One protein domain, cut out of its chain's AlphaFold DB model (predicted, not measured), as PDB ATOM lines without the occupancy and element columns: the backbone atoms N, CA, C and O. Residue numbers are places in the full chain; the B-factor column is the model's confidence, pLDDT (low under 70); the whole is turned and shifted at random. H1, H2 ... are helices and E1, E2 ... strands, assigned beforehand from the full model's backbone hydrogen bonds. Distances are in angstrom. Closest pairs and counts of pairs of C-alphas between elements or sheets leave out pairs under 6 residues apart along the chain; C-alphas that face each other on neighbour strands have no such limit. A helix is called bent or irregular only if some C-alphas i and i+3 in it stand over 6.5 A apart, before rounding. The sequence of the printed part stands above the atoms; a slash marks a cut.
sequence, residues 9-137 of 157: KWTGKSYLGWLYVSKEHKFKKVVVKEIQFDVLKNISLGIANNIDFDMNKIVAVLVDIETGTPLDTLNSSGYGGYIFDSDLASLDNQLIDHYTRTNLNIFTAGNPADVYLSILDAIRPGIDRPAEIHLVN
ATOM      1  N   LYS A   9     -31.534   0.480 -21.111       78.62
ATOM      2  CA  LYS A   9     -31.128  -0.918 -21.319       78.62
ATOM      3  C   LYS A   9     -29.621  -1.101 -21.198       78.62
ATOM      4  O   LYS A   9     -28.856  -0.233 -21.606       78.62
ATOM      5  N   TRP A  10     -29.208  -2.280 -20.751       75.50
ATOM      6  CA  TRP A  10     -27.843  -2.772 -20.934       75.50
ATOM      7  C   TRP A  10     -27.581  -3.079 -22.403       75.50
ATOM      8  O   TRP A  10     -28.413  -3.707 -23.067       75.50
ATOM      9  N   THR A  11     -26.419  -2.683 -22.914       77.25
ATOM     10  CA  THR A  11     -26.039  -3.002 -24.299       77.25
ATOM     11  C   THR A  11     -25.396  -4.386 -24.425       77.25
ATOM     12  O   THR A  11     -25.255  -4.899 -25.534       77.25
ATOM     13  N   GLY A  12     -25.033  -5.008 -23.295       70.62
ATOM     14  CA  GLY A  12     -24.257  -6.250 -23.244       70.62
ATOM     15  C   GLY A  12     -22.762  -6.040 -23.489       70.62
ATOM     16  O   GLY A  12     -22.030  -7.017 -23.595       70.62
ATOM     17  N   LYS A  13     -22.313  -4.785 -23.583       75.81
ATOM     18  CA  LYS A  13     -20.902  -4.435 -23.682       75.81
ATOM     19  C   LYS A  13     -20.383  -4.028 -22.309       75.81
ATOM     20  O   LYS A  13     -21.000  -3.228 -21.608       75.81
ATOM     21  N   SER A  14     -19.222  -4.556 -21.970       77.25
ATOM     22  CA  SER A  14     -18.390  -4.088 -20.869       77.25
ATOM     23  C   SER A  14     -17.046  -3.693 -21.457       77.25
ATOM     24  O   SER A  14     -16.648  -4.238 -22.485       77.25
ATOM     25  N   TYR A  15     -16.351  -2.749 -20.842       74.12
ATOM     26  CA  TYR A  15     -14.987  -2.412 -21.236       74.12
ATOM     27  C   TYR A  15     -14.216  -1.863 -20.037       74.12
ATOM     28  O   TYR A  15     -14.777  -1.445 -19.020       74.12
ATOM     29  N   LEU A  16     -12.895  -1.903 -20.154       78.25
ATOM     30  CA  LEU A  16     -11.978  -1.343 -19.176       78.25
ATOM     31  C   LEU A  16     -11.849   0.170 -19.415       78.25
ATOM     32  O   LEU A  16     -11.171   0.614 -20.336       78.25
ATOM     33  N   GLY A  17     -12.545   0.954 -18.602       82.06
ATOM     34  CA  GLY A  17     -12.627   2.405 -18.711       82.06
ATOM     35  C   GLY A  17     -11.880   3.140 -17.603       82.06
ATOM     36  O   GLY A  17     -11.093   2.571 -16.836       82.06
ATOM     37  N   TRP A  18     -12.172   4.433 -17.514       87.50
ATOM     38  CA  TRP A  18     -11.630   5.337 -16.511       87.50
ATOM     39  C   TRP A  18     -12.765   5.952 -15.704       87.50
ATOM     40  O   TRP A  18     -13.790   6.328 -16.258       87.50
ATOM     41  N   LEU A  19     -12.555   6.077 -14.400       89.69
ATOM     42  CA  LEU A  19     -13.435   6.790 -13.487       89.69
ATOM     43  C   LEU A  19     -12.622   7.865 -12.774       89.69
ATOM     44  O   LEU A  19     -11.609   7.560 -12.138       89.69
ATOM     45  N   TYR A  20     -13.046   9.117 -12.882       91.12
ATOM     46  CA  TYR A  20     -12.411  10.216 -12.172       91.12
ATOM     47  C   TYR A  20     -12.754  10.192 -10.684       91.12
ATOM     48  O   TYR A  20     -13.906  10.030 -10.282       91.12
ATOM     49  N   VAL A  21     -11.729  10.397  -9.864       88.38
ATOM     50  CA  VAL A  21     -11.800  10.356  -8.408       88.38
ATOM     51  C   VAL A  21     -11.471  11.736  -7.874       88.38
ATOM     52  O   VAL A  21     -10.301  12.097  -7.759       88.38
ATOM     53  N   SER A  22     -12.498  12.511  -7.527       84.25
ATOM     54  CA  SER A  22     -12.332  13.917  -7.133       84.25
ATOM     55  C   SER A  22     -11.394  14.103  -5.938       84.25
ATOM     56  O   SER A  22     -10.534  14.977  -5.981       84.25
ATOM     57  N   LYS A  23     -11.493  13.247  -4.913       83.19
ATOM     58  CA  LYS A  23     -10.640  13.310  -3.711       83.19
ATOM     59  C   LYS A  23      -9.154  13.102  -4.002       83.19
ATOM     60  O   LYS A  23      -8.312  13.729  -3.377       83.19
ATOM     61  N   GLU A  24      -8.845  12.200  -4.930       86.56
ATOM     62  CA  GLU A  24      -7.470  11.834  -5.289       86.56
ATOM     63  C   GLU A  24      -6.964  12.630  -6.502       86.56
ATOM     64  O   GLU A  24      -5.820  12.451  -6.912       86.56
ATOM     65  N   HIS A  25      -7.829  13.469  -7.086       89.00
ATOM     66  CA  HIS A  25      -7.599  14.248  -8.299       89.00
ATOM     67  C   HIS A  25      -6.945  13.435  -9.431       89.00
ATOM     68  O   HIS A  25      -5.997  13.871 -10.080       89.00
ATOM     69  N   LYS A  26      -7.430  12.208  -9.648       90.00
ATOM     70  CA  LYS A  26      -6.874  11.291 -10.651       90.00
ATOM     71  C   LYS A  26      -7.926  10.346 -11.208       90.00
ATOM     72  O   LYS A  26      -8.964  10.116 -10.591       90.00
ATOM     73  N   PHE A  27      -7.620   9.745 -12.351       89.12
ATOM     74  CA  PHE A  27      -8.420   8.662 -12.908       89.12
ATOM     75  C   PHE A  27      -8.003   7.311 -12.325       89.12
ATOM     76  O   PHE A  27      -6.817   6.981 -12.263       89.12
ATOM     77  N   LYS A  28      -8.990   6.504 -11.935       86.88
ATOM     78  CA  LYS A  28      -8.823   5.082 -11.632       86.88
ATOM     79  C   LYS A  28      -9.348   4.251 -12.791       86.88
ATOM     80  O   LYS A  28     -10.370   4.569 -13.393       86.88
ATOM     81  N   LYS A  29      -8.636   3.173 -13.095       85.12
ATOM     82  CA  LYS A  29      -9.060   2.184 -14.081       85.12
ATOM     83  C   LYS A  29     -10.170   1.320 -13.482       85.12
ATOM     84  O   LYS A  29      -9.999   0.802 -12.381       85.12
ATOM     85  N   VAL A  30     -11.278   1.158 -14.201       83.00
ATOM     86  CA  VAL A  30     -12.459   0.414 -13.734       83.00
ATOM     87  C   VAL A  30     -13.074  -0.402 -14.867       83.00
ATOM     88  O   VAL A  30     -12.899  -0.072 -16.037       83.00
ATOM     89  N   VAL A  31     -13.815  -1.459 -14.538       82.44
ATOM     90  CA  VAL A  31     -14.694  -2.115 -15.515       82.44
ATOM     91  C   VAL A  31     -16.015  -1.363 -15.531       82.44
ATOM     92  O   VAL A  31     -16.666  -1.233 -14.493       82.44
ATOM     93  N   VAL A  32     -16.401  -0.878 -16.705       85.19
ATOM     94  CA  VAL A  32     -17.663  -0.179 -16.917       85.19
ATOM     95  C   VAL A  32     -18.551  -1.042 -17.794       85.19
ATOM     96  O   VAL A  32     -18.153  -1.471 -18.877       85.19
ATOM     97  N   LYS A  33     -19.766  -1.296 -17.323       84.75
ATOM     98  CA  LYS A  33     -20.807  -1.949 -18.113       84.75
ATOM     99  C   LYS A  33     -21.625  -0.859 -18.810       84.75
ATOM    100  O   LYS A  33     -22.052   0.084 -18.151       84.75
ATOM    101  N   GLU A  34     -21.841  -0.954 -20.117       86.44
ATOM    102  CA  GLU A  34     -22.523   0.092 -20.890       86.44
ATOM    103  C   GLU A  34     -24.052  -0.014 -20.789       86.44
ATOM    104  O   GLU A  34     -24.653  -1.079 -20.990       86.44
ATOM    105  N   ILE A  35     -24.682   1.133 -20.544       87.25
ATOM    106  CA  ILE A  35     -26.127   1.329 -20.576       87.25
ATOM    107  C   ILE A  35     -26.500   2.354 -21.648       87.25
ATOM    108  O   ILE A  35     -25.715   3.213 -22.032       87.25
ATOM    109  N   GLN A  36     -27.742   2.292 -22.107       86.62
ATOM    110  CA  GLN A  36     -28.293   3.228 -23.076       86.62
ATOM    111  C   GLN A  36     -29.673   3.683 -22.613       86.62
ATOM    112  O   GLN A  36     -30.527   2.834 -22.360       86.62
ATOM    113  N   PHE A  37     -29.906   4.994 -22.567       87.44
ATOM    114  CA  PHE A  37     -31.256   5.562 -22.504       87.44
ATOM    115  C   PHE A  37     -31.743   5.856 -23.923       87.44
ATOM    116  O   PHE A  37     -30.985   6.354 -24.755       87.44
ATOM    117  N   ASP A  38     -33.007   5.576 -24.209       85.81
ATOM    118  CA  ASP A  38     -33.638   5.834 -25.505       85.81
ATOM    119  C   ASP A  38     -33.558   7.310 -25.923       85.81
ATOM    120  O   ASP A  38     -33.257   7.613 -27.081       85.81
ATOM    121  N   VAL A  39     -33.746   8.222 -24.969       86.25
ATOM    122  CA  VAL A  39     -33.659   9.675 -25.188       86.25
ATOM    123  C   VAL A  39     -32.224  10.212 -25.264       86.25
ATOM    124  O   VAL A  39     -32.021  11.315 -25.764       86.25
ATOM    125  N   LEU A  40     -31.223   9.427 -24.846       89.19
ATOM    126  CA  LEU A  40     -29.790   9.756 -24.922       89.19
ATOM    127  C   LEU A  40     -29.025   8.709 -25.745       89.19
ATOM    128  O   LEU A  40     -27.905   8.335 -25.419       89.19
ATOM    129  N   LYS A  41     -29.628   8.213 -26.831       84.00
ATOM    130  CA  LYS A  41     -29.104   7.072 -27.604       84.00
ATOM    131  C   LYS A  41     -27.669   7.230 -28.134       84.00
ATOM    132  O   LYS A  41     -27.058   6.210 -28.446       84.00
ATOM    133  N   ASN A  42     -27.182   8.465 -28.259       84.75
ATOM    134  CA  ASN A  42     -25.852   8.811 -28.769       84.75
ATOM    135  C   ASN A  42     -24.850   9.164 -27.656       84.75
ATOM    136  O   ASN A  42     -23.721   9.511 -27.972       84.75
ATOM    137  N   ILE A  43     -25.261   9.126 -26.388       89.06
ATOM    138  CA  ILE A  43     -24.375   9.343 -25.246       89.06
ATOM    139  C   ILE A  43     -23.971   7.977 -24.704       89.06
ATOM    140  O   ILE A  43     -24.829   7.155 -24.366       89.06
ATOM    141  N   SER A  44     -22.667   7.740 -24.604       88.12
ATOM    142  CA  SER A  44     -22.135   6.533 -23.985       88.12
ATOM    143  C   SER A  44     -22.125   6.699 -22.469       88.12
ATOM    144  O   SER A  44     -21.317   7.443 -21.914       88.12
ATOM    145  N   LEU A  45     -23.022   5.975 -21.798       91.69
ATOM    146  CA  LEU A  45     -23.118   5.904 -20.341       91.69
ATOM    147  C   LEU A  45     -22.840   4.491 -19.854       91.69
ATOM    148  O   LEU A  45     -23.118   3.509 -20.543       91.69
ATOM    149  N   GLY A  46     -22.330   4.364 -18.639       90.50
ATOM    150  CA  GLY A  46     -22.134   3.055 -18.048       90.50
ATOM    151  C   GLY A  46     -22.126   3.070 -16.538       90.50
ATOM    152  O   GLY A  46     -22.185   4.123 -15.914       90.50
ATOM    153  N   ILE A  47     -22.077   1.880 -15.952       89.75
ATOM    154  CA  ILE A  47     -22.024   1.712 -14.505       89.75
ATOM    155  C   ILE A  47     -20.770   0.934 -14.129       89.75
ATOM    156  O   ILE A  47     -20.495  -0.144 -14.668       89.75
ATOM    157  N   ALA A  48     -20.022   1.493 -13.186       86.31
ATOM    158  CA  ALA A  48     -18.899   0.850 -12.524       86.31
ATOM    159  C   ALA A  48     -19.338   0.414 -11.119       86.31
ATOM    160  O   ALA A  48     -19.857   1.221 -10.353       86.31
ATOM    161  N   ASN A  49     -19.151  -0.861 -10.783       80.75
ATOM    162  CA  ASN A  49     -19.601  -1.447  -9.516       80.75
ATOM    163  C   ASN A  49     -18.423  -1.791  -8.598       80.75
ATOM    164  O   ASN A  49     -17.328  -2.065  -9.086       80.75
ATOM    165  N   ASN A  50     -18.680  -1.864  -7.286       70.94
ATOM    166  CA  ASN A  50     -17.720  -2.273  -6.250       70.94
ATOM    167  C   ASN A  50     -16.396  -1.493  -6.313       70.94
ATOM    168  O   ASN A  50     -15.313  -2.080  -6.376       70.94
ATOM    169  N   ILE A  51     -16.486  -0.163  -6.320       70.94
ATOM    170  CA  ILE A  51     -15.312   0.704  -6.407       70.94
ATOM    171  C   ILE A  51     -14.853   1.077  -5.000       70.94
ATOM    172  O   ILE A  51     -15.585   1.713  -4.241       70.94
ATOM    173  N   ASP A  52     -13.621   0.697  -4.660       63.66
ATOM    174  CA  ASP A  52     -13.030   1.030  -3.368       63.66
ATOM    175  C   ASP A  52     -12.532   2.486  -3.360       63.66
ATOM    176  O   ASP A  52     -11.472   2.839  -3.903       63.66
ATOM    177  N   PHE A  53     -13.356   3.351  -2.770       61.47
ATOM    178  CA  PHE A  53     -13.002   4.713  -2.410       61.47
ATOM    179  C   PHE A  53     -12.823   4.804  -0.901       61.47
ATOM    180  O   PHE A  53     -13.762   5.123  -0.175       61.47
ATOM    181  N   ASP A  54     -11.593   4.576  -0.445       52.91
ATOM    182  CA  ASP A  54     -11.113   5.062   0.851       52.91
ATOM    183  C   ASP A  54     -12.082   4.745   2.015       52.91
ATOM    184  O   ASP A  54     -12.663   5.627   2.654       52.91
ATOM    185  N   MET A  55     -12.302   3.444   2.245       47.03
ATOM    186  CA  MET A  55     -13.088   2.872   3.351       47.03
ATOM    187  C   MET A  55     -14.594   3.207   3.385       47.03
ATOM    188  O   MET A  55     -15.299   2.719   4.270       47.03
ATOM    189  N   ASN A  56     -15.129   3.950   2.410       54.91
ATOM    190  CA  ASN A  56     -16.570   4.060   2.170       54.91
ATOM    191  C   ASN A  56     -16.942   3.175   0.976       54.91
ATOM    192  O   ASN A  56     -16.448   3.376  -0.132       54.91
ATOM    193  N   LYS A  57     -17.815   2.182   1.183       60.00
ATOM    194  CA  LYS A  57     -18.215   1.267   0.106       60.00
ATOM    195  C   LYS A  57     -19.135   1.996  -0.876       60.00
ATOM    196  O   LYS A  57     -20.341   2.112  -0.639       60.00
ATOM    197  N   ILE A  58     -18.561   2.479  -1.977       63.69
ATOM    198  CA  ILE A  58     -19.336   2.881  -3.149       63.69
ATOM    199  C   ILE A  58     -19.681   1.615  -3.915       63.69
ATOM    200  O   ILE A  58     -18.809   0.858  -4.349       63.69
ATOM    201  N   VAL A  59     -20.975   1.363  -4.036       74.44
ATOM    202  CA  VAL A  59     -21.470   0.102  -4.574       74.44
ATOM    203  C   VAL A  59     -21.669   0.193  -6.077       74.44
ATOM    204  O   VAL A  59     -21.302  -0.743  -6.781       74.44
ATOM    205  N   ALA A  60     -22.126   1.344  -6.571       83.94
ATOM    206  CA  ALA A  60     -22.273   1.611  -7.994       83.94
ATOM    207  C   ALA A  60     -22.018   3.092  -8.312       83.94
ATOM    208  O   ALA A  60     -22.350   3.973  -7.518       83.94
ATOM    209  N   VAL A  61     -21.445   3.362  -9.485       89.56
ATOM    210  CA  VAL A  61     -21.190   4.706 -10.015       89.56
ATOM    211  C   VAL A  61     -21.685   4.779 -11.447       89.56
ATOM    212  O   VAL A  61     -21.231   4.000 -12.285       89.56
ATOM    213  N   LEU A  62     -22.578   5.725 -11.728       92.69
ATOM    214  CA  LEU A  62     -22.987   6.054 -13.087       92.69
ATOM    215  C   LEU A  62     -21.908   6.960 -13.670       92.69
ATOM    216  O   LEU A  62     -21.550   7.964 -13.056       92.69
ATOM    217  N   VAL A  63     -21.381   6.601 -14.832       92.62
ATOM    218  CA  VAL A  63     -20.226   7.260 -15.438       92.62
ATOM    219  C   VAL A  63     -20.510   7.624 -16.890       92.62
ATOM    220  O   VAL A  63     -21.066   6.826 -17.648       92.62
ATOM    221  N   ASP A  64     -20.106   8.834 -17.270       93.81
ATOM    222  CA  ASP A  64     -19.939   9.202 -18.670       93.81
ATOM    223  C   ASP A  64     -18.696   8.499 -19.215       93.81
ATOM    224  O   ASP A  64     -17.582   8.706 -18.731       93.81
ATOM    225  N   ILE A  65     -18.890   7.629 -20.198       89.88
ATOM    226  CA  ILE A  65     -17.851   6.716 -20.680       89.88
ATOM    227  C   ILE A  65     -16.707   7.480 -21.345       89.88
ATOM    228  O   ILE A  65     -15.531   7.156 -21.149       89.88
ATOM    229  N   GLU A  66     -17.053   8.485 -22.146       89.00
ATOM    230  CA  GLU A  66     -16.100   9.221 -22.970       89.00
ATOM    231  C   GLU A  66     -15.143  10.044 -22.110       89.00
ATOM    232  O   GLU A  66     -13.939  10.074 -22.365       89.00
ATOM    233  N   THR A  67     -15.653  10.653 -21.043       90.81
ATOM    234  CA  THR A  67     -14.872  11.533 -20.166       90.81
ATOM    235  C   THR A  67     -14.380  10.842 -18.894       90.81
ATOM    236  O   THR A  67     -13.422  11.300 -18.277       90.81
ATOM    237  N   GLY A  68     -14.998   9.729 -18.494       91.00
ATOM    238  CA  GLY A  68     -14.779   9.084 -17.199       91.00
ATOM    239  C   GLY A  68     -15.369   9.861 -16.017       91.00
ATOM    240  O   GLY A  68     -14.981   9.628 -14.869       91.00
ATOM    241  N   THR A  69     -16.273  10.807 -16.279       93.75
ATOM    242  CA  THR A  69     -16.879  11.670 -15.259       93.75
ATOM    243  C   THR A  69     -17.926  10.898 -14.448       93.75
ATOM    244  O   THR A  69     -18.854  10.350 -15.048       93.75
ATOM    245  N   PRO A  70     -17.836  10.852 -13.103       93.31
ATOM    246  CA  PRO A  70     -18.921  10.330 -12.278       93.31
ATOM    247  C   PRO A  70     -20.137  11.259 -12.359       93.31
ATOM    248  O   PRO A  70     -20.042  12.442 -12.039       93.31
ATOM    249  N   LEU A  71     -21.278  10.711 -12.767       93.69
ATOM    250  CA  LEU A  71     -22.554  11.420 -12.882       93.69
ATOM    251  C   LEU A  71     -23.416  11.247 -11.630       93.69
ATOM    252  O   LEU A  71     -24.111  12.172 -11.221       93.69
ATOM    253  N   ASP A  72     -23.381  10.054 -11.036       91.00
ATOM    254  CA  ASP A  72     -24.134   9.723  -9.828       91.00
ATOM    255  C   ASP A  72     -23.495   8.535  -9.102       91.00
ATOM    256  O   ASP A  72     -22.771   7.740  -9.709       91.00
ATOM    257  N   THR A  73     -23.754   8.391  -7.804       86.44
ATOM    258  CA  THR A  73     -23.145   7.343  -6.974       86.44
ATOM    259  C   THR A  73     -24.135   6.765  -5.978       86.44
ATOM    260  O   THR A  73     -24.839   7.508  -5.295       86.44
ATOM    261  N   LEU A  74     -24.105   5.445  -5.809       80.81
ATOM    262  CA  LEU A  74     -24.826   4.749  -4.753       80.81
ATOM    263  C   LEU A  74     -23.842   4.294  -3.665       80.81
ATOM    264  O   LEU A  74     -22.991   3.430  -3.893       80.81
ATOM    265  N   ASN A  75     -23.973   4.875  -2.470       75.19
ATOM    266  CA  ASN A  75     -23.127   4.574  -1.310       75.19
ATOM    267  C   ASN A  75     -23.841   3.639  -0.334       75.19
ATOM    268  O   ASN A  75     -25.025   3.820  -0.048       75.19
ATOM    269  N   SER A  76     -23.101   2.708   0.275       63.00
ATOM    270  CA  SER A  76     -23.652   1.772   1.265       63.00
ATOM    271  C   SER A  76     -24.155   2.426   2.556       63.00
ATOM    272  O   SER A  76     -24.870   1.790   3.321       63.00
ATOM    273  N   SER A  77     -23.731   3.660   2.839       54.38
ATOM    274  CA  SER A  77     -24.012   4.397   4.078       54.38
ATOM    275  C   SER A  77     -25.090   5.480   3.937       54.38
ATOM    276  O   SER A  77     -25.532   6.015   4.948       54.38
ATOM    277  N   GLY A  78     -25.518   5.810   2.710       45.88
ATOM    278  CA  GLY A  78     -26.468   6.902   2.438       45.88
ATOM    279  C   GLY A  78     -27.944   6.487   2.416       45.88
ATOM    280  O   GLY A  78     -28.819   7.337   2.540       45.88
ATOM    281  N   TYR A  79     -28.221   5.187   2.298       46.16
ATOM    282  CA  TYR A  79     -29.554   4.610   2.460       46.16
ATOM    283  C   TYR A  79     -29.597   3.908   3.816       46.16
ATOM    284  O   TYR A  79     -28.790   3.020   4.071       46.16
ATOM    285  N   GLY A  80     -30.476   4.372   4.710       41.47
ATOM    286  CA  GLY A  80     -30.508   4.028   6.133       41.47
ATOM    287  C   GLY A  80     -30.575   2.530   6.433       41.47
ATOM    288  O   GLY A  80     -31.647   1.992   6.682       41.47
ATOM    289  N   GLY A  81     -29.403   1.903   6.499       42.03
ATOM    290  CA  GLY A  81     -29.236   0.515   6.886       42.03
ATOM    291  C   GLY A  81     -29.430  -0.456   5.725       42.03
ATOM    292  O   GLY A  81     -30.533  -0.653   5.233       42.03
ATOM    293  N   TYR A  82     -28.334  -1.147   5.419       42.31
ATOM    294  CA  TYR A  82     -28.267  -2.433   4.734       42.31
ATOM    295  C   TYR A  82     -28.547  -2.439   3.225       42.31
ATOM    296  O   TYR A  82     -29.667  -2.628   2.755       42.31
ATOM    297  N   ILE A  83     -27.461  -2.442   2.454       47.31
ATOM    298  CA  ILE A  83     -27.421  -3.212   1.207       47.31
ATOM    299  C   ILE A  83     -27.390  -4.692   1.628       47.31
ATOM    300  O   ILE A  83     -26.324  -5.284   1.789       47.31
ATOM    301  N   PHE A  84     -28.559  -5.248   1.954       43.59
ATOM    302  CA  PHE A  84     -28.746  -6.686   2.150       43.59
ATOM    303  C   PHE A  84     -28.716  -7.347   0.780       43.59
ATOM    304  O   PHE A  84     -29.597  -7.046  -0.015       43.59
ATOM    305  N   ASP A  85     -27.741  -8.226   0.530       47.50
ATOM    306  CA  ASP A  85     -27.817  -9.329  -0.448       47.50
ATOM    307  C   ASP A  85     -28.474  -9.011  -1.810       47.50
ATOM    308  O   ASP A  85     -29.082  -9.863  -2.458       47.50
ATOM    309  N   SER A  86     -28.373  -7.765  -2.272       54.50
ATOM    310  CA  SER A  86     -28.948  -7.347  -3.537       54.50
ATOM    311  C   SER A  86     -27.937  -7.667  -4.620       54.50
ATOM    312  O   SER A  86     -26.790  -7.214  -4.551       54.50
ATOM    313  N   ASP A  87     -28.353  -8.438  -5.619       66.56
ATOM    314  CA  ASP A  87     -27.528  -8.658  -6.795       66.56
ATOM    315  C   ASP A  87     -27.144  -7.322  -7.465       66.56
ATOM    316  O   ASP A  87     -27.768  -6.274  -7.263       66.56
ATOM    317  N   LEU A  88     -26.075  -7.347  -8.262       68.81
ATOM    318  CA  LEU A  88     -25.572  -6.148  -8.942       68.81
ATOM    319  C   LEU A  88     -26.648  -5.477  -9.810       68.81
ATOM    320  O   LEU A  88     -26.667  -4.258  -9.922       68.81
ATOM    321  N   ALA A  89     -27.577  -6.255 -10.374       72.31
ATOM    322  CA  ALA A  89     -28.635  -5.724 -11.224       72.31
ATOM    323  C   ALA A  89     -29.618  -4.834 -10.446       72.31
ATOM    324  O   ALA A  89     -30.040  -3.795 -10.951       72.31
ATOM    325  N   SER A  90     -29.964  -5.206  -9.211       74.31
ATOM    326  CA  SER A  90     -30.806  -4.387  -8.335       74.31
ATOM    327  C   SER A  90     -30.142  -3.054  -7.974       74.31
ATOM    328  O   SER A  90     -30.798  -2.012  -7.971       74.31
ATOM    329  N   LEU A  91     -28.833  -3.068  -7.720       75.00
ATOM    330  CA  LEU A  91     -28.051  -1.868  -7.405       75.00
ATOM    331  C   LEU A  91     -27.950  -0.925  -8.605       75.00
ATOM    332  O   LEU A  91     -28.173   0.279  -8.474       75.00
ATOM    333  N   ASP A  92     -27.687  -1.491  -9.780       79.19
ATOM    334  CA  ASP A  92     -27.639  -0.753 -11.034       79.19
ATOM    335  C   ASP A  92     -28.990  -0.066 -11.332       79.19
ATOM    336  O   ASP A  92     -29.027   1.104 -11.715       79.19
ATOM    337  N   ASN A  93     -30.112  -0.757 -11.091       78.50
ATOM    338  CA  ASN A  93     -31.452  -0.185 -11.265       78.50
ATOM    339  C   ASN A  93     -31.729   0.965 -10.287       78.50
ATOM    340  O   ASN A  93     -32.222   2.010 -10.704       78.50
ATOM    341  N   GLN A  94     -31.384   0.811  -9.005       80.31
ATOM    342  CA  GLN A  94     -31.572   1.869  -8.004       80.31
ATOM    343  C   GLN A  94     -30.792   3.141  -8.354       80.31
ATOM    344  O   GLN A  94     -31.307   4.250  -8.206       80.31
ATOM    345  N   LEU A  95     -29.563   2.984  -8.845       84.81
ATOM    346  CA  LEU A  95     -28.737   4.091  -9.311       84.81
ATOM    347  C   LEU A  95     -29.362   4.795 -10.527       84.81
ATOM    348  O   LEU A  95     -29.441   6.023 -10.552       84.81
ATOM    349  N   ILE A  96     -29.853   4.035 -11.512       86.19
ATOM    350  CA  ILE A  96     -30.552   4.591 -12.683       86.19
ATOM    351  C   ILE A  96     -31.814   5.354 -12.255       86.19
ATOM    352  O   ILE A  96     -32.055   6.472 -12.717       86.19
ATOM    353  N   ASP A  97     -32.611   4.789 -11.351       83.44
ATOM    354  CA  ASP A  97     -33.821   5.432 -10.836       83.44
ATOM    355  C   ASP A  97     -33.505   6.723 -10.077       83.44
ATOM    356  O   ASP A  97     -34.182   7.744 -10.244       83.44
ATOM    357  N   HIS A  98     -32.454   6.708  -9.256       85.69
ATOM    358  CA  HIS A  98     -32.001   7.892  -8.540       85.69
ATOM    359  C   HIS A  98     -31.580   9.001  -9.509       85.69
ATOM    360  O   HIS A  98     -32.083  10.127  -9.408       85.69
ATOM    361  N   TYR A  99     -30.736   8.669 -10.487       88.56
ATOM    362  CA  TYR A  99     -30.238   9.624 -11.469       88.56
ATOM    363  C   TYR A  99     -31.366  10.227 -12.307       88.56
ATOM    364  O   TYR A  99     -31.438  11.446 -12.473       88.56
ATOM    365  N   THR A 100     -32.288   9.391 -12.792       86.44
ATOM    366  CA  THR A 100     -33.420   9.838 -13.621       86.44
ATOM    367  C   THR A 100     -34.395  10.725 -12.856       86.44
ATOM    368  O   THR A 100     -34.895  11.706 -13.405       86.44
ATOM    369  N   ARG A 101     -34.642  10.433 -11.574       84.31
ATOM    370  CA  ARG A 101     -35.485  11.267 -10.709       84.31
ATOM    371  C   ARG A 101     -34.848  12.626 -10.425       84.31
ATOM    372  O   ARG A 101     -35.558  13.627 -10.431       84.31
ATOM    373  N   THR A 102     -33.547  12.652 -10.152       86.44
ATOM    374  CA  THR A 102     -32.829  13.881  -9.783       86.44
ATOM    375  C   THR A 102     -32.572  14.777 -10.997       86.44
ATOM    376  O   THR A 102     -32.586  15.995 -10.867       86.44
ATOM    377  N   ASN A 103     -32.432  14.189 -12.189       88.69
ATOM    378  CA  ASN A 103     -32.108  14.895 -13.432       88.69
ATOM    379  C   ASN A 103     -33.253  14.845 -14.452       88.69
ATOM    380  O   ASN A 103     -33.031  14.707 -15.656       88.69
ATOM    381  N   LEU A 104     -34.502  14.942 -13.978       86.50
ATOM    382  CA  LEU A 104     -35.700  14.807 -14.818       86.50
ATOM    383  C   LEU A 104     -35.711  15.797 -15.996       86.50
ATOM    384  O   LEU A 104     -36.205  15.468 -17.071       86.50
ATOM    385  N   ASN A 105     -35.125  16.981 -15.802       88.69
ATOM    386  CA  ASN A 105     -34.967  18.018 -16.820       88.69
ATOM    387  C   ASN A 105     -34.205  17.542 -18.067       88.69
ATOM    388  O   ASN A 105     -34.525  17.995 -19.160       88.69
ATOM    389  N   ILE A 106     -33.239  16.626 -17.932       89.88
ATOM    390  CA  ILE A 106     -32.554  16.026 -19.085       89.88
ATOM    391  C   ILE A 106     -33.566  15.220 -19.905       89.88
ATOM    392  O   ILE A 106     -33.680  15.388 -21.116       89.88
ATOM    393  N   PHE A 107     -34.338  14.367 -19.234       86.44
ATOM    394  CA  PHE A 107     -35.191  13.361 -19.872       86.44
ATOM    395  C   PHE A 107     -36.505  13.923 -20.437       86.44
ATOM    396  O   PHE A 107     -37.123  13.282 -21.288       86.44
ATOM    397  N   THR A 108     -36.934  15.110 -19.998       85.19
ATOM    398  CA  THR A 108     -38.145  15.790 -20.492       85.19
ATOM    399  C   THR A 108     -37.860  16.936 -21.466       85.19
ATOM    400  O   THR A 108     -38.800  17.483 -22.046       85.19
ATOM    401  N   ALA A 109     -36.591  17.295 -21.683       87.88
ATOM    402  CA  ALA A 109     -36.214  18.380 -22.580       87.88
ATOM    403  C   ALA A 109     -36.606  18.115 -24.043       87.88
ATOM    404  O   ALA A 109     -36.676  16.975 -24.507       87.88
ATOM    405  N   GLY A 110     -36.793  19.199 -24.805       88.12
ATOM    406  CA  GLY A 110     -36.968  19.125 -26.260       88.12
ATOM    407  C   GLY A 110     -35.729  18.569 -26.976       88.12
ATOM    408  O   GLY A 110     -35.875  17.845 -27.958       88.12
ATOM    409  N   ASN A 111     -34.534  18.853 -26.442       92.06
ATOM    410  CA  ASN A 111     -33.273  18.240 -26.857       92.06
ATOM    411  C   ASN A 111     -32.487  17.710 -25.634       92.06
ATOM    412  O   ASN A 111     -31.672  18.437 -25.064       92.06
ATOM    413  N   PRO A 112     -32.738  16.458 -25.204       91.38
ATOM    414  CA  PRO A 112     -32.084  15.850 -24.043       91.38
ATOM    415  C   PRO A 112     -30.555  15.810 -24.119       91.38
ATOM    416  O   PRO A 112     -29.891  15.974 -23.098       91.38
ATOM    417  N   ALA A 113     -29.993  15.617 -25.316       92.50
ATOM    418  CA  ALA A 113     -28.547  15.526 -25.506       92.50
ATOM    419  C   ALA A 113     -27.845  16.858 -25.201       92.50
ATOM    420  O   ALA A 113     -26.844  16.862 -24.492       92.50
ATOM    421  N   ASP A 114     -28.399  17.986 -25.654       94.38
ATOM    422  CA  ASP A 114     -27.820  19.312 -25.392       94.38
ATOM    423  C   ASP A 114     -27.839  19.646 -23.896       94.38
ATOM    424  O   ASP A 114     -26.862  20.157 -23.349       94.38
ATOM    425  N   VAL A 115     -28.946  19.330 -23.211       94.69
ATOM    426  CA  VAL A 115     -29.066  19.549 -21.762       94.69
ATOM    427  C   VAL A 115     -28.070  18.674 -21.005       94.69
ATOM    428  O   VAL A 115     -27.406  19.162 -20.091       94.69
ATOM    429  N   TYR A 116     -27.930  17.409 -21.405       95.00
ATOM    430  CA  TYR A 116     -26.935  16.504 -20.840       95.00
ATOM    431  C   TYR A 116     -25.509  17.042 -21.010       95.00
ATOM    432  O   TYR A 116     -24.780  17.141 -20.026       95.00
ATOM    433  N   LEU A 117     -25.121  17.430 -22.230       94.88
ATOM    434  CA  LEU A 117     -23.771  17.922 -22.522       94.88
ATOM    435  C   LEU A 117     -23.449  19.205 -21.746       94.88
ATOM    436  O   LEU A 117     -22.349  19.335 -21.221       94.88
ATOM    437  N   SER A 118     -24.423  20.105 -21.594       94.81
ATOM    438  CA  SER A 118     -24.279  21.316 -20.775       94.81
ATOM    439  C   SER A 118     -24.000  20.999 -19.299       94.81
ATOM    440  O   SER A 118     -23.131  21.610 -18.677       94.81
ATOM    441  N   ILE A 119     -24.697  20.004 -18.735       94.25
ATOM    442  CA  ILE A 119     -24.440  19.539 -17.365       94.25
ATOM    443  C   ILE A 119     -23.059  18.889 -17.278       94.25
ATOM    444  O   ILE A 119     -22.301  19.211 -16.365       94.25
ATOM    445  N   LEU A 120     -22.717  18.016 -18.231       95.00
ATOM    446  CA  LEU A 120     -21.428  17.330 -18.276       95.00
ATOM    447  C   LEU A 120     -20.265  18.326 -18.328       95.00
ATOM    448  O   LEU A 120     -19.317  18.189 -17.561       95.00
ATOM    449  N   ASP A 121     -20.348  19.356 -19.170       94.62
ATOM    450  CA  ASP A 121     -19.323  20.398 -19.280       94.62
ATOM    451  C   ASP A 121     -19.086  21.141 -17.955       94.62
ATOM    452  O   ASP A 121     -17.956  21.550 -17.680       94.62
ATOM    453  N   ALA A 122     -20.116  21.276 -17.112       93.75
ATOM    454  CA  ALA A 122     -20.009  21.927 -15.809       93.75
ATOM    455  C   ALA A 122     -19.346  21.052 -14.728       93.75
ATOM    456  O   ALA A 122     -18.789  21.593 -13.771       93.75
ATOM    457  N   ILE A 123     -19.418  19.722 -14.851       93.31
ATOM    458  CA  ILE A 123     -18.943  18.783 -13.816       93.31
ATOM    459  C   ILE A 123     -17.739  17.940 -14.239       93.31
ATOM    460  O   ILE A 123     -17.122  17.292 -13.387       93.31
ATOM    461  N   ARG A 124     -17.399  17.914 -15.532       92.81
ATOM    462  CA  ARG A 124     -16.298  17.092 -16.032       92.81
ATOM    463  C   ARG A 124     -14.959  17.519 -15.416       92.81
ATOM    464  O   ARG A 124     -14.742  18.705 -15.152       92.81
ATOM    465  N   PRO A 125     -14.019  16.583 -15.218       90.69
ATOM    466  CA  PRO A 125     -12.691  16.907 -14.720       90.69
ATOM    467  C   PRO A 125     -11.960  17.846 -15.683       90.69
ATOM    468  O   PRO A 125     -11.935  17.611 -16.886       90.69
ATOM    469  N   GLY A 126     -11.295  18.871 -15.147       91.00
ATOM    470  CA  GLY A 126     -10.416  19.759 -15.919       91.00
ATOM    471  C   GLY A 126      -9.029  19.171 -16.212       91.00
ATOM    472  O   GLY A 126      -8.110  19.924 -16.513       91.00
ATOM    473  N   ILE A 127      -8.859  17.857 -16.055       88.75
ATOM    474  CA  ILE A 127      -7.607  17.145 -16.318       88.75
ATOM    475  C   ILE A 127      -7.807  16.152 -17.456       88.75
ATOM    476  O   ILE A 127      -8.871  15.537 -17.572       88.75
ATOM    477  N   ASP A 128      -6.767  15.962 -18.261       86.81
ATOM    478  CA  ASP A 128      -6.830  15.031 -19.379       86.81
ATOM    479  C   ASP A 128      -6.982  13.591 -18.885       86.81
ATOM    480  O   ASP A 128      -6.234  13.095 -18.033       86.81
ATOM    481  N   ARG A 129      -7.976  12.905 -19.448       84.44
ATOM    482  CA  ARG A 129      -8.175  11.475 -19.233       84.44
ATOM    483  C   ARG A 129      -7.012  10.700 -19.861       84.44
ATOM    484  O   ARG A 129      -6.638  10.994 -20.999       84.44
ATOM    485  N   PRO A 130      -6.468   9.671 -19.186       83.44
ATOM    486  CA  PRO A 130      -5.489   8.794 -19.812       83.44
ATOM    487  C   PRO A 130      -6.060   8.127 -21.071       83.44
ATOM    488  O   PRO A 130      -7.273   7.930 -21.189       83.44
ATOM    489  N   ALA A 131      -5.174   7.731 -21.991       75.69
ATOM    490  CA  ALA A 131      -5.566   6.992 -23.186       75.69
ATOM    491  C   ALA A 131      -6.411   5.760 -22.816       75.69
ATOM    492  O   ALA A 131      -6.165   5.072 -21.819       75.69
ATOM    493  N   GLU A 132      -7.453   5.521 -23.603       64.56
ATOM    494  CA  GLU A 132      -8.402   4.444 -23.362       64.56
ATOM    495  C   GLU A 132      -7.729   3.079 -23.537       64.56
ATOM    496  O   GLU A 132      -6.933   2.875 -24.453       64.56
ATOM    497  N   ILE A 133      -8.035   2.131 -22.649       58.81
ATOM    498  CA  ILE A 133      -7.508   0.767 -22.729       58.81
ATOM    499  C   ILE A 133      -8.685  -0.144 -23.043       58.81
ATOM    500  O   ILE A 133      -9.308  -0.697 -22.144       58.81
ATOM    501  N   HIS A 134      -9.011  -0.293 -24.325       52.22
ATOM    502  CA  HIS A 134     -10.073  -1.199 -24.760       52.22
ATOM    503  C   HIS A 134      -9.698  -2.646 -24.432       52.22
ATOM    504  O   HIS A 134      -8.746  -3.187 -24.987       52.22
ATOM    505  N   LEU A 135     -10.462  -3.293 -23.553       52.31
ATOM    506  CA  LEU A 135     -10.373  -4.733 -23.320       52.31
ATOM    507  C   LEU A 135     -11.777  -5.339 -23.221       52.31
ATOM    508  O   LEU A 135     -12.540  -5.015 -22.319       52.31
ATOM    509  N   VAL A 136     -12.013  -6.253 -24.169       50.31
ATOM    510  CA  VAL A 136     -12.978  -7.363 -24.205       50.31
ATOM    511  C   VAL A 136     -14.468  -7.008 -24.271       50.31
ATOM    512  O   VAL A 136     -15.092  -6.584 -23.310       50.31
ATOM    513  N   ASN A 137     -15.061  -7.347 -25.420       47.84
ATOM    514  CA  ASN A 137     -16.486  -7.611 -25.575       47.84
ATOM    515  C   ASN A 137     -16.830  -8.848 -24.734       47.84
ATOM    516  O   ASN A 137     -16.611  -9.977 -25.176       47.84
TER     517      ASN A 137
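Overview. This is residues 9 to 137 of the 157 residues of an uncharacterized protein of Lactobacillus jensenii (UniProt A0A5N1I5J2). A strongly twisted sheet of five strands is bent back on itself as a folded sheet, like a partly closed barrel: E1 and E2 face E4 and E5, with E3 as the hinge. H1 packs on E3, E4 and E5, short H2 leads on to H3, which only grazes the sheet, and residues 124 to 137 pass outside E1 and E2. The printed part has 129 residues, with five named strands, then three named helices; the sheet's order is E1 E2 E3 E4 E5, antiparallel, and the class is mixed. It is compact, with a radius of gyration of the C-alphas of 14.4 A and spans of 39 by 32 by 30 A.

Arrangement. E1, residues 9 to 21, E2, 26 to 37, E3, 45 to 53, E4, 56 to 64, and E5, 69 to 75, form a meander, each strand the antiparallel neighbour of the one before. Within hydrogen-bond range are N 17 and O 30 at 2.8 A, N 35 and O 45 at 2.8 A, N 48 and O 61 at 2.9 A, and N 71 and O 62 at 2.8 A. The closest C-alphas of edge strands E1 and E5, Tyr 20 and Thr 69, are 5.6 A apart. H1, residues 88 to 102, is on the sheet; its closest C-alphas with E5 are Leu 95 and Leu 74, 6.0 A. H3, residues 112 to 123, touches H2, residues 104 to 108, only at the corner, with C-alphas 112 and 106 closest at 5.0 A. In these helices every O i to N i+4 pair is within range.

Along the chain. E1 begins at C-alpha 9 (-31.128, -0.918, -21.319) and measures 25.8 A, E2 27.7 A, H1 21.3 A. H3 ends at C-alpha 123 (-18.943, 18.783, -13.816).

Size, cuts and confidence. The printed part has no cut. The link E5 to H1 is long. Residues 52 to 58, 76 to 88 and 132 to 137 have pLDDT under 70.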